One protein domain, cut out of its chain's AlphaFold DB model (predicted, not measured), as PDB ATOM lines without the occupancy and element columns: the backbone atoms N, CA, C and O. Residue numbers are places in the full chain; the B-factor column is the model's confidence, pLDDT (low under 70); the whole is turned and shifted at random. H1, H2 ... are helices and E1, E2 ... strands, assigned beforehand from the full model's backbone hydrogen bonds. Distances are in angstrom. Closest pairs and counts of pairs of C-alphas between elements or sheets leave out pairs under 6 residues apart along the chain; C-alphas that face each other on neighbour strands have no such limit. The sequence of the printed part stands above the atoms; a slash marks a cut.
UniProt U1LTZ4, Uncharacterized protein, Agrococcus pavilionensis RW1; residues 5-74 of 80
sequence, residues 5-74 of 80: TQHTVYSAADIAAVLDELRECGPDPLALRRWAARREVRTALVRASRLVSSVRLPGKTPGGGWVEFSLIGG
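AT A GLANCE: This is residues 5 to 74 of the 80 residues of an uncharacterized protein of Agrococcus pavilionensis RW1 (UniProt U1LTZ4). Two helices cover one face of a three-stranded antiparallel sheet and the other face is bare, making two layers. H1 is over the E3 edge and H2 over the E1 edge, and the helices meet at a corner by their link. The printed part has 70 residues, with two named helices and then three named strands, H1 H2 E1 E2 E3, and its class is mixed, helices and strands. The sheet's order is E1 E2 E3, a meander, each strand the antiparallel neighbour of the one before. The whole is compact, with a radius of gyration of the C-alphas of 11.5 A and spans of 33 by 22 by 18 A.

IN THESE COORDINATES: H1, residues 12 to 25, begins at C-alpha 12 (5.565, 70.850, 26.297) and is 20.1 A long. H2, residues 29 to 38, is 14.3 A long. E1 is residues 46 to 48, 6.1 A. E2, residues 53 to 60, is 20.0 A long. E3, residues 66 to 72, is 18.9 A long and ends at C-alpha 72 (24.533, 78.799, 21.891).

HOW THE PARTS SIT: The hairpin E1 and E2 has N 47 and O 54 within hydrogen-bond range at 3.0 A. The hairpin E2 and E3 has N 55 and O 69 within range at 2.8 A. H1 is on the sheet at a height of 10.2 A, over E3, only just slantwise to the strands at 32 degrees on the local plane; its closest C-alphas to E3 are Leu 19 and Phe 69, 7.6 A. H2 is on the same face at a height of 8.9 A, over E1 and along the strands at 5 degrees on the local plane; the closest C-alphas are Pro 29 and Ala 48, 4.8 A. H1, with residues 22 to 25 alone, and H2 touch only at the corner, the closest C-alphas being Cys 25 and Ala 31, 6.0 A, with a steep tilt of 48 degrees, opposite ways. In H1 and H2 every O i to N i+4 pair is within hydrogen-bond range.

THE WHOLE: The C-alphas farthest apart are Arg 50 and Pro 62, 32.9 A. The printed part has no cut and no long link. Mean pLDDT of the printed part is 83.4; residues 42 to 46 and residue 50 are under 70.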
ATOM      1  N   THR A   5       5.337  71.620  14.504       80.56
ATOM      2  CA  THR A   5       5.538  72.985  13.955       80.56
ATOM      3  C   THR A   5       4.326  73.592  13.238       80.56
ATOM      4  O   THR A   5       4.350  74.780  12.922       80.56
ATOM      5  N   GLN A   6       3.291  72.801  12.956       82.38
ATOM      6  CA  GLN A   6       2.041  73.243  12.333       82.38
ATOM      7  C   GLN A   6       0.957  73.556  13.376       82.38
ATOM      8  O   GLN A   6      -0.117  74.044  13.024       82.38
ATOM      9  N   HIS A   7       1.209  73.281  14.661       84.19
ATOM     10  CA  HIS A   7       0.264  73.585  15.728       84.19
ATOM     11  C   HIS A   7       0.216  75.096  15.999       84.19
ATOM     12  O   HIS A   7       1.225  75.800  15.989       84.19
ATOM     13  N   THR A   8      -0.979  75.613  16.280       84.50
ATOM     14  CA  THR A   8      -1.166  77.015  16.688       84.50
ATOM     15  C   THR A   8      -0.874  77.222  18.175       84.50
ATOM     16  O   THR A   8      -0.491  78.324  18.580       84.50
ATOM     17  N   VAL A   9      -1.018  76.161  18.975       88.94
ATOM     18  CA  VAL A   9      -0.669  76.115  20.397       88.94
ATOM     19  C   VAL A   9       0.266  74.934  20.652       88.94
ATOM     20  O   VAL A   9      -0.116  73.795  20.404       88.94
ATOM     21  N   TYR A  10       1.473  75.199  21.149       87.56
ATOM     22  CA  TYR A  10       2.490  74.182  21.416       87.56
ATOM     23  C   TYR A  10       2.419  73.678  22.853       87.56
ATOM     24  O   TYR A  10       2.581  74.447  23.805       87.56
ATOM     25  N   SER A  11       2.232  72.373  23.006       91.31
ATOM     26  CA  SER A  11       2.412  71.681  24.279       91.31
ATOM     27  C   SER A  11       3.898  71.556  24.650       91.31
ATOM     28  O   SER A  11       4.791  71.785  23.833       91.31
ATOM     29  N   ALA A  12       4.190  71.150  25.888       89.31
ATOM     30  CA  ALA A  12       5.565  70.850  26.297       89.31
ATOM     31  C   ALA A  12       6.191  69.715  25.461       89.31
ATOM     32  O   ALA A  12       7.380  69.771  25.151       89.31
ATOM     33  N   ALA A  13       5.387  68.726  25.057       91.50
ATOM     34  CA  ALA A  13       5.829  67.624  24.207       91.50
ATOM     35  C   ALA A  13       6.164  68.095  22.782       91.50
ATOM     36  O   ALA A  13       7.191  67.698  22.240       91.50
ATOM     37  N   ASP A  14       5.360  69.003  22.214       90.00
ATOM     38  CA  ASP A  14       5.638  69.603  20.899       90.00
ATOM     39  C   ASP A  14       6.978  70.347  20.899       90.00
ATOM     40  O   ASP A  14       7.787  70.207  19.984       90.00
ATOM     41  N   ILE A  15       7.228  71.123  21.956       89.81
ATOM     42  CA  ILE A  15       8.466  71.889  22.126       89.81
ATOM     43  C   ILE A  15       9.673  70.952  22.253       89.81
ATOM     44  O   ILE A  15      10.707  71.221  21.641       89.81
ATOM     45  N   ALA A  16       9.550  69.868  23.024       91.88
ATOM     46  CA  ALA A  16      10.614  68.878  23.179       91.88
ATOM     47  C   ALA A  16      10.934  68.178  21.850       91.88
ATOM     48  O   ALA A  16      12.096  68.120  21.463       91.88
ATOM     49  N   ALA A  17       9.908  67.754  21.106       92.12
ATOM     50  CA  ALA A  17      10.082  67.117  19.802       92.12
ATOM     51  C   ALA A  17      10.797  68.037  18.799       92.12
ATOM     52  O   ALA A  17      11.741  67.620  18.132       92.12
ATOM     53  N   VAL A  18      10.406  69.314  18.726       90.31
ATOM     54  CA  VAL A  18      11.083  70.294  17.860       90.31
ATOM     55  C   VAL A  18      12.536  70.519  18.288       90.31
ATOM     56  O   VAL A  18      13.411  70.658  17.434       90.31
ATOM     57  N   LEU A  19      12.812  70.551  19.594       90.81
ATOM     58  CA  LEU A  19      14.174  70.713  20.101       90.81
ATOM     59  C   LEU A  19      15.074  69.530  19.717       90.81
ATOM     60  O   LEU A  19      16.230  69.750  19.353       90.81
ATOM     61  N   ASP A  20      14.558  68.305  19.767       92.50
ATOM     62  CA  ASP A  20      15.312  67.116  19.369       92.50
ATOM     63  C   ASP A  20      15.611  67.111  17.864       92.50
ATOM     64  O   ASP A  20      16.757  66.888  17.474       92.50
ATOM     65  N   GLU A  21      14.662  67.519  17.016       90.75
ATOM     66  CA  GLU A  21      14.935  67.695  15.582       90.75
ATOM     67  C   GLU A  21      16.009  68.754  15.301       90.75
ATOM     68  O   GLU A  21      16.837  68.594  14.400       90.75
ATOM     69  N   LEU A  22      16.013  69.856  16.058       89.06
ATOM     70  CA  LEU A  22      17.038  70.890  15.920       89.06
ATOM     71  C   LEU A  22      18.420  70.369  16.338       89.06
ATOM     72  O   LEU A  22      19.414  70.690  15.683       89.06
ATOM     73  N   ARG A  23      18.494  69.531  17.381       89.31
ATOM     74  CA  ARG A  23      19.740  68.863  17.795       89.31
ATOM     75  C   ARG A  23      20.275  67.944  16.701       89.31
ATOM     76  O   ARG A  23      21.466  68.014  16.410       89.31
ATOM     77  N   GLU A  24      19.413  67.159  16.062       89.38
ATOM     78  CA  GLU A  24      19.788  66.305  14.925       89.38
ATOM     79  C   GLU A  24      20.211  67.113  13.693       89.38
ATOM     80  O   GLU A  24      21.139  66.732  12.980       89.38
ATOM     81  N   CYS A  25      19.564  68.256  13.445       86.06
ATOM     82  CA  CYS A  25      19.935  69.156  12.355       86.06
ATOM     83  C   CYS A  25      21.341  69.754  12.544       86.06
ATOM     84  O   CYS A  25      22.013  70.088  11.563       86.06
ATOM     85  N   GLY A  26      21.777  69.905  13.797       82.12
ATOM     86  CA  GLY A  26      23.089  70.425  14.150       82.12
ATOM     87  C   GLY A  26      23.238  71.941  13.939       82.12
ATOM     88  O   GLY A  26      22.252  72.667  13.774       82.12
ATOM     89  N   PRO A  27      24.483  72.453  13.983       80.56
ATOM     90  CA  PRO A  27      24.766  73.885  13.908       80.56
ATOM     91  C   PRO A  27      24.816  74.445  12.476       80.56
ATOM     92  O   PRO A  27      25.001  75.649  12.299       80.56
ATOM     93  N   ASP A  28      24.688  73.598  11.449       84.00
ATOM     94  CA  ASP A  28      24.852  73.994  10.049       84.00
ATOM     95  C   ASP A  28      23.704  74.926   9.580       84.00
ATOM     96  O   ASP A  28      22.531  74.527   9.570       84.00
ATOM     97  N   PRO A  29      24.008  76.162   9.127       81.75
ATOM     98  CA  PRO A  29      22.997  77.108   8.657       81.75
ATOM     99  C   PRO A  29      22.169  76.638   7.450       81.75
ATOM    100  O   PRO A  29      20.997  77.000   7.326       81.75
ATOM    101  N   LEU A  30      22.759  75.873   6.530       85.38
ATOM    102  CA  LEU A  30      22.074  75.317   5.365       85.38
ATOM    103  C   LEU A  30      21.153  74.167   5.774       85.38
ATOM    104  O   LEU A  30      20.026  74.090   5.277       85.38
ATOM    105  N   ALA A  31      21.602  73.308   6.693       86.62
ATOM    106  CA  ALA A  31      20.762  72.257   7.261       86.62
ATOM    107  C   ALA A  31      19.534  72.866   7.955       86.62
ATOM    108  O   ALA A  31      18.406  72.460   7.665       86.62
ATOM    109  N   LEU A  32      19.734  73.924   8.749       86.00
ATOM    110  CA  LEU A  32      18.655  74.637   9.434       86.00
ATOM    111  C   LEU A  32      17.634  75.233   8.456       86.00
ATOM    112  O   LEU A  32      16.426  75.092   8.645       86.00
ATOM    113  N   ARG A  33      18.102  75.864   7.370       85.31
ATOM    114  CA  ARG A  33      17.221  76.404   6.317       85.31
ATOM    115  C   ARG A  33      16.409  75.306   5.631       85.31
ATOM    116  O   ARG A  33      15.219  75.489   5.390       85.31
ATOM    117  N   ARG A  34      17.028  74.156   5.340       87.69
ATOM    118  CA  ARG A  34      16.343  72.989   4.752       87.69
ATOM    119  C   ARG A  34      15.328  72.380   5.713       87.69
ATOM    120  O   ARG A  34      14.254  71.973   5.281       87.69
ATOM    121  N   TRP A  35      15.652  72.296   7.001       88.62
ATOM    122  CA  TRP A  35      14.709  71.874   8.032       88.62
ATOM    123  C   TRP A  35      13.501  72.819   8.086       88.62
ATOM    124  O   TRP A  35      12.375  72.359   7.923       88.62
ATOM    125  N   ALA A  36      13.724  74.134   8.169       85.94
ATOM    126  CA  ALA A  36      12.645  75.121   8.250       85.94
ATOM    127  C   ALA A  36      11.718  75.082   7.024       85.94
ATOM    128  O   ALA A  36      10.498  75.138   7.173       85.94
ATOM    129  N   ALA A  37      12.289  74.924   5.823       85.00
ATOM    130  CA  ALA A  37      11.521  74.770   4.589       85.00
ATOM    131  C   ALA A  37      10.656  73.497   4.597       85.00
ATOM    132  O   ALA A  37       9.472  73.568   4.281       85.00
ATOM    133  N   ARG A  38      11.217  72.349   5.011       86.12
ATOM    134  CA  ARG A  38      10.482  71.071   5.119       86.12
ATOM    135  C   ARG A  38       9.368  71.110   6.162       86.12
ATOM    136  O   ARG A  38       8.362  70.434   5.997       86.12
ATOM    137  N   ARG A  39       9.567  71.857   7.248       83.38
ATOM    138  CA  ARG A  39       8.613  71.979   8.360       83.38
ATOM    139  C   ARG A  39       7.610  73.118   8.187       83.38
ATOM    140  O   ARG A  39       6.839  73.372   9.111       83.38
ATOM    141  N   GLU A  40       7.650  73.804   7.044       77.25
ATOM    142  CA  GLU A  40       6.808  74.961   6.721       77.25
ATOM    143  C   GLU A  40       6.836  76.053   7.803       77.25
ATOM    144  O   GLU A  40       5.880  76.807   7.986       77.25
ATOM    145  N   VAL A  41       7.964  76.176   8.511       75.75
ATOM    146  CA  VAL A  41       8.201  77.243   9.487       75.75
ATOM    147  C   VAL A  41       8.442  78.528   8.694       75.75
ATOM    148  O   VAL A  41       9.575  78.928   8.420       75.75
ATOM    149  N   ARG A  42       7.353  79.149   8.224       61.19
ATOM    150  CA  ARG A  42       7.401  80.381   7.432       61.19
ATOM    151  C   ARG A  42       7.890  81.542   8.306       61.19
ATOM    152  O   ARG A  42       7.198  81.984   9.215       61.19
ATOM    153  N   THR A  43       9.114  81.988   8.012       50.22
ATOM    154  CA  THR A  43       9.695  83.341   8.181       50.22
ATOM    155  C   THR A  43       9.612  84.079   9.529       50.22
ATOM    156  O   THR A  43      10.156  85.177   9.607       50.22
ATOM    157  N   ALA A  44       9.049  83.526  10.607       53.78
ATOM    158  CA  ALA A  44       8.894  84.269  11.868       53.78
ATOM    159  C   ALA A  44      10.219  84.709  12.535       53.78
ATOM    160  O   ALA A  44      10.204  85.677  13.287       53.78
ATOM    161  N   LEU A  45      11.336  84.027  12.260       60.34
ATOM    162  CA  LEU A  45      12.730  84.509  12.231       60.34
ATOM    163  C   LEU A  45      13.605  83.247  12.226       60.34
ATOM    164  O   LEU A  45      13.724  82.579  13.252       60.34
ATOM    165  N   VAL A  46      14.203  82.900  11.086       67.38
ATOM    166  CA  VAL A  46      15.329  81.957  11.068       67.38
ATOM    167  C   VAL A  46      16.587  82.780  10.858       67.38
ATOM    168  O   VAL A  46      16.890  83.192   9.738       67.38
ATOM    169  N   ARG A  47      17.317  83.055  11.941       73.06
ATOM    170  CA  ARG A  47      18.677  83.585  11.835       73.06
ATOM    171  C   ARG A  47      19.589  82.378  11.740       73.06
ATOM    172  O   ARG A  47      19.536  81.514  12.598       73.06
ATOM    173  N   ALA A  48      20.395  82.292  10.694       72.88
ATOM    174  CA  ALA A  48      21.341  81.198  10.531       72.88
ATOM    175  C   ALA A  48      22.673  81.786  10.074       72.88
ATOM    176  O   ALA A  48      22.782  82.289   8.952       72.88
ATOM    177  N   SER A  49      23.660  81.788  10.966       70.31
ATOM    178  CA  SER A  49      25.006  82.305  10.713       70.31
ATOM    179  C   SER A  49      26.045  81.383  11.341       70.31
ATOM    180  O   SER A  49      25.703  80.532  12.154       70.31
ATOM    181  N   ARG A  50      27.327  81.572  11.005       68.75
ATOM    182  CA  ARG A  50      28.422  80.828  11.655       68.75
ATOM    183  C   ARG A  50      28.542  81.097  13.162       68.75
ATOM    184  O   ARG A  50      29.187  80.318  13.844       68.75
ATOM    185  N   LEU A  51      27.976  82.201  13.657       73.94
ATOM    186  CA  LEU A  51      28.144  82.654  15.042       73.94
ATOM    187  C   LEU A  51      26.919  82.354  15.909       73.94
ATOM    188  O   LEU A  51      27.057  81.913  17.042       73.94
ATOM    189  N   VAL A  52      25.725  82.619  15.379       78.25
ATOM    190  CA  VAL A  52      24.450  82.439  16.084       78.25
ATOM    191  C   VAL A  52      23.388  81.975  15.098       78.25
ATOM    192  O   VAL A  52      23.247  82.554  14.009       78.25
ATOM    193  N   SER A  53      22.608  80.984  15.526       86.25
ATOM    194  CA  SER A  53      21.392  80.559  14.844       86.25
ATOM    195  C   SER A  53      20.198  80.605  15.794       86.25
ATOM    196  O   SER A  53      20.339  80.287  16.971       86.25
ATOM    197  N   SER A  54      19.031  81.005  15.300       86.56
ATOM    198  CA  SER A  54      17.783  81.016  16.059       86.56
ATOM    199  C   SER A  54      16.593  80.656  15.178       86.56
ATOM    200  O   SER A  54      16.602  80.912  13.972       86.56
ATOM    201  N   VAL A  55      15.577  80.054  15.793       88.06
ATOM    202  CA  VAL A  55      14.317  79.663  15.159       88.06
ATOM    203  C   VAL A  55      13.167  80.072  16.057       88.06
ATOM    204  O   VAL A  55      13.053  79.593  17.183       88.06
ATOM    205  N   ARG A  56      12.269  80.899  15.528       88.25
ATOM    206  CA  ARG A  56      10.974  81.177  16.147       88.25
ATOM    207  C   ARG A  56       9.874  80.369  15.471       88.25
ATOM    208  O   ARG A  56       9.744  80.396  14.247       88.25
ATOM    209  N   LEU A  57       9.062  79.690  16.273       87.50
ATOM    210  CA  LEU A  57       7.900  78.959  15.784       87.50
ATOM    211  C   LEU A  57       6.690  79.895  15.566       87.50
ATOM    212  O   LEU A  57       6.558  80.894  16.278       87.50
ATOM    213  N   PRO A  58       5.793  79.589  14.606       83.38
ATOM    214  CA  PRO A  58       4.660  80.461  14.267       83.38
ATOM    215  C   PRO A  58       3.552  80.503  15.334       83.38
ATOM    216  O   PRO A  58       2.916  81.541  15.513       83.38
ATOM    217  N   GLY A  59       3.315  79.392  16.037       85.75
ATOM    218  CA  GLY A  59       2.366  79.297  17.145       85.75
ATOM    219  C   GLY A  59       2.870  79.865  18.478       85.75
ATOM    220  O   GLY A  59       3.949  80.453  18.586       85.75
ATOM    221  N   LYS A  60       2.065  79.657  19.520       88.12
ATOM    222  CA  LYS A  60       2.303  80.136  20.891       88.12
ATOM    223  C   LYS A  60       2.166  79.007  21.910       88.12
ATOM    224  O   LYS A  60       1.622  77.955  21.621       88.12
ATOM    225  N   THR A  61       2.639  79.216  23.123       89.62
ATOM    226  CA  THR A  61       2.351  78.360  24.281       89.62
ATOM    227  C   THR A  61       0.918  78.595  24.788       89.62
ATOM    228  O   THR A  61       0.317  79.623  24.453       89.62
ATOM    229  N   PRO A  62       0.357  77.710  25.637       86.69
ATOM    230  CA  PRO A  62      -0.967  77.911  26.234       86.69
ATOM    231  C   PRO A  62      -1.096  79.232  27.011       86.69
ATOM    232  O   PRO A  62      -2.153  79.849  26.995       86.69
ATOM    233  N   GLY A  63      -0.002  79.708  27.619       87.06
ATOM    234  CA  GLY A  63       0.069  81.005  28.304       87.06
ATOM    235  C   GLY A  63       0.228  82.217  27.377       87.06
ATOM    236  O   GLY A  63       0.414  83.330  27.855       87.06
ATOM    237  N   GLY A  64       0.203  82.025  26.055       84.19
ATOM    238  CA  GLY A  64       0.287  83.100  25.065       84.19
ATOM    239  C   GLY A  64       1.703  83.533  24.670       84.19
ATOM    240  O   GLY A  64       1.844  84.337  23.751       84.19
ATOM    241  N   GLY A  65       2.749  82.991  25.301       86.25
ATOM    242  CA  GLY A  65       4.144  83.276  24.952       86.25
ATOM    243  C   GLY A  65       4.582  82.580  23.662       86.25
ATOM    244  O   GLY A  65       4.187  81.445  23.411       86.25
ATOM    245  N   TRP A  66       5.402  83.238  22.850       86.69
ATOM    246  CA  TRP A  66       6.002  82.656  21.642       86.69
ATOM    247  C   TRP A  66       7.067  81.618  21.996       86.69
ATOM    248  O   TRP A  66       7.657  81.703  23.067       86.69
ATOM    249  N   VAL A  67       7.342  80.688  21.081       88.25
ATOM    250  CA  VAL A  67       8.405  79.689  21.257       88.25
ATOM    251  C   VAL A  67       9.592  80.032  20.367       88.25
ATOM    252  O   VAL A  67       9.444  80.147  19.146       88.25
ATOM    253  N   GLU A  68      10.762  80.181  20.979       90.38
ATOM    254  CA  GLU A  68      12.017  80.454  20.280       90.38
ATOM    255  C   GLU A  68      13.139  79.534  20.764       90.38
ATOM    256  O   GLU A  68      13.290  79.267  21.958       90.38
ATOM    257  N   PHE A  69      13.951  79.083  19.814       90.38
ATOM    258  CA  PHE A  69      15.150  78.296  20.046       90.38
ATOM    259  C   PHE A  69      16.373  79.053  19.556       90.38
ATOM    260  O   PHE A  69      16.331  79.686  18.502       90.38
ATOM    261  N   SER A  70      17.478  78.937  20.285       89.94
ATOM    262  CA  SER A  70      18.772  79.483  19.885       89.94
ATOM    263  C   SER A  70      19.880  78.448  20.034       89.94
ATOM    264  O   SER A  70      19.894  77.653  20.976       89.94
ATOM    265  N   LEU A  71      20.821  78.488  19.097       87.06
ATOM    266  CA  LEU A  71      22.068  77.743  19.129       87.06
ATOM    267  C   LEU A  71      23.121  78.581  19.861       87.06
ATOM    268  O   LEU A  71      23.550  79.619  19.352       87.06
ATOM    269  N   ILE A  72      23.543  78.128  21.041       82.44
ATOM    270  CA  ILE A  72      24.533  78.799  21.891       82.44
ATOM    271  C   ILE A  72      25.637  77.791  22.209       82.44
ATOM    272  O   ILE A  72      25.357  76.688  22.667       82.44
ATOM    273  N   GLY A  73      26.896  78.139  21.924       79.06
ATOM    274  CA  GLY A  73      28.037  77.253  22.199       79.06
ATOM    275  C   GLY A  73      27.970  75.892  21.488       79.06
ATOM    276  O   GLY A  73      28.514  74.919  21.991       79.06
ATOM    277  N   GLY A  74      27.271  75.807  20.348       79.75
ATOM    278  CA  GLY A  74      27.073  74.557  19.602       79.75
ATOM    279  C   GLY A  74      25.896  73.695  20.071       79.75
ATOM    280  O   GLY A  74      25.647  72.657  19.466       79.75
TER     281      GLY A  74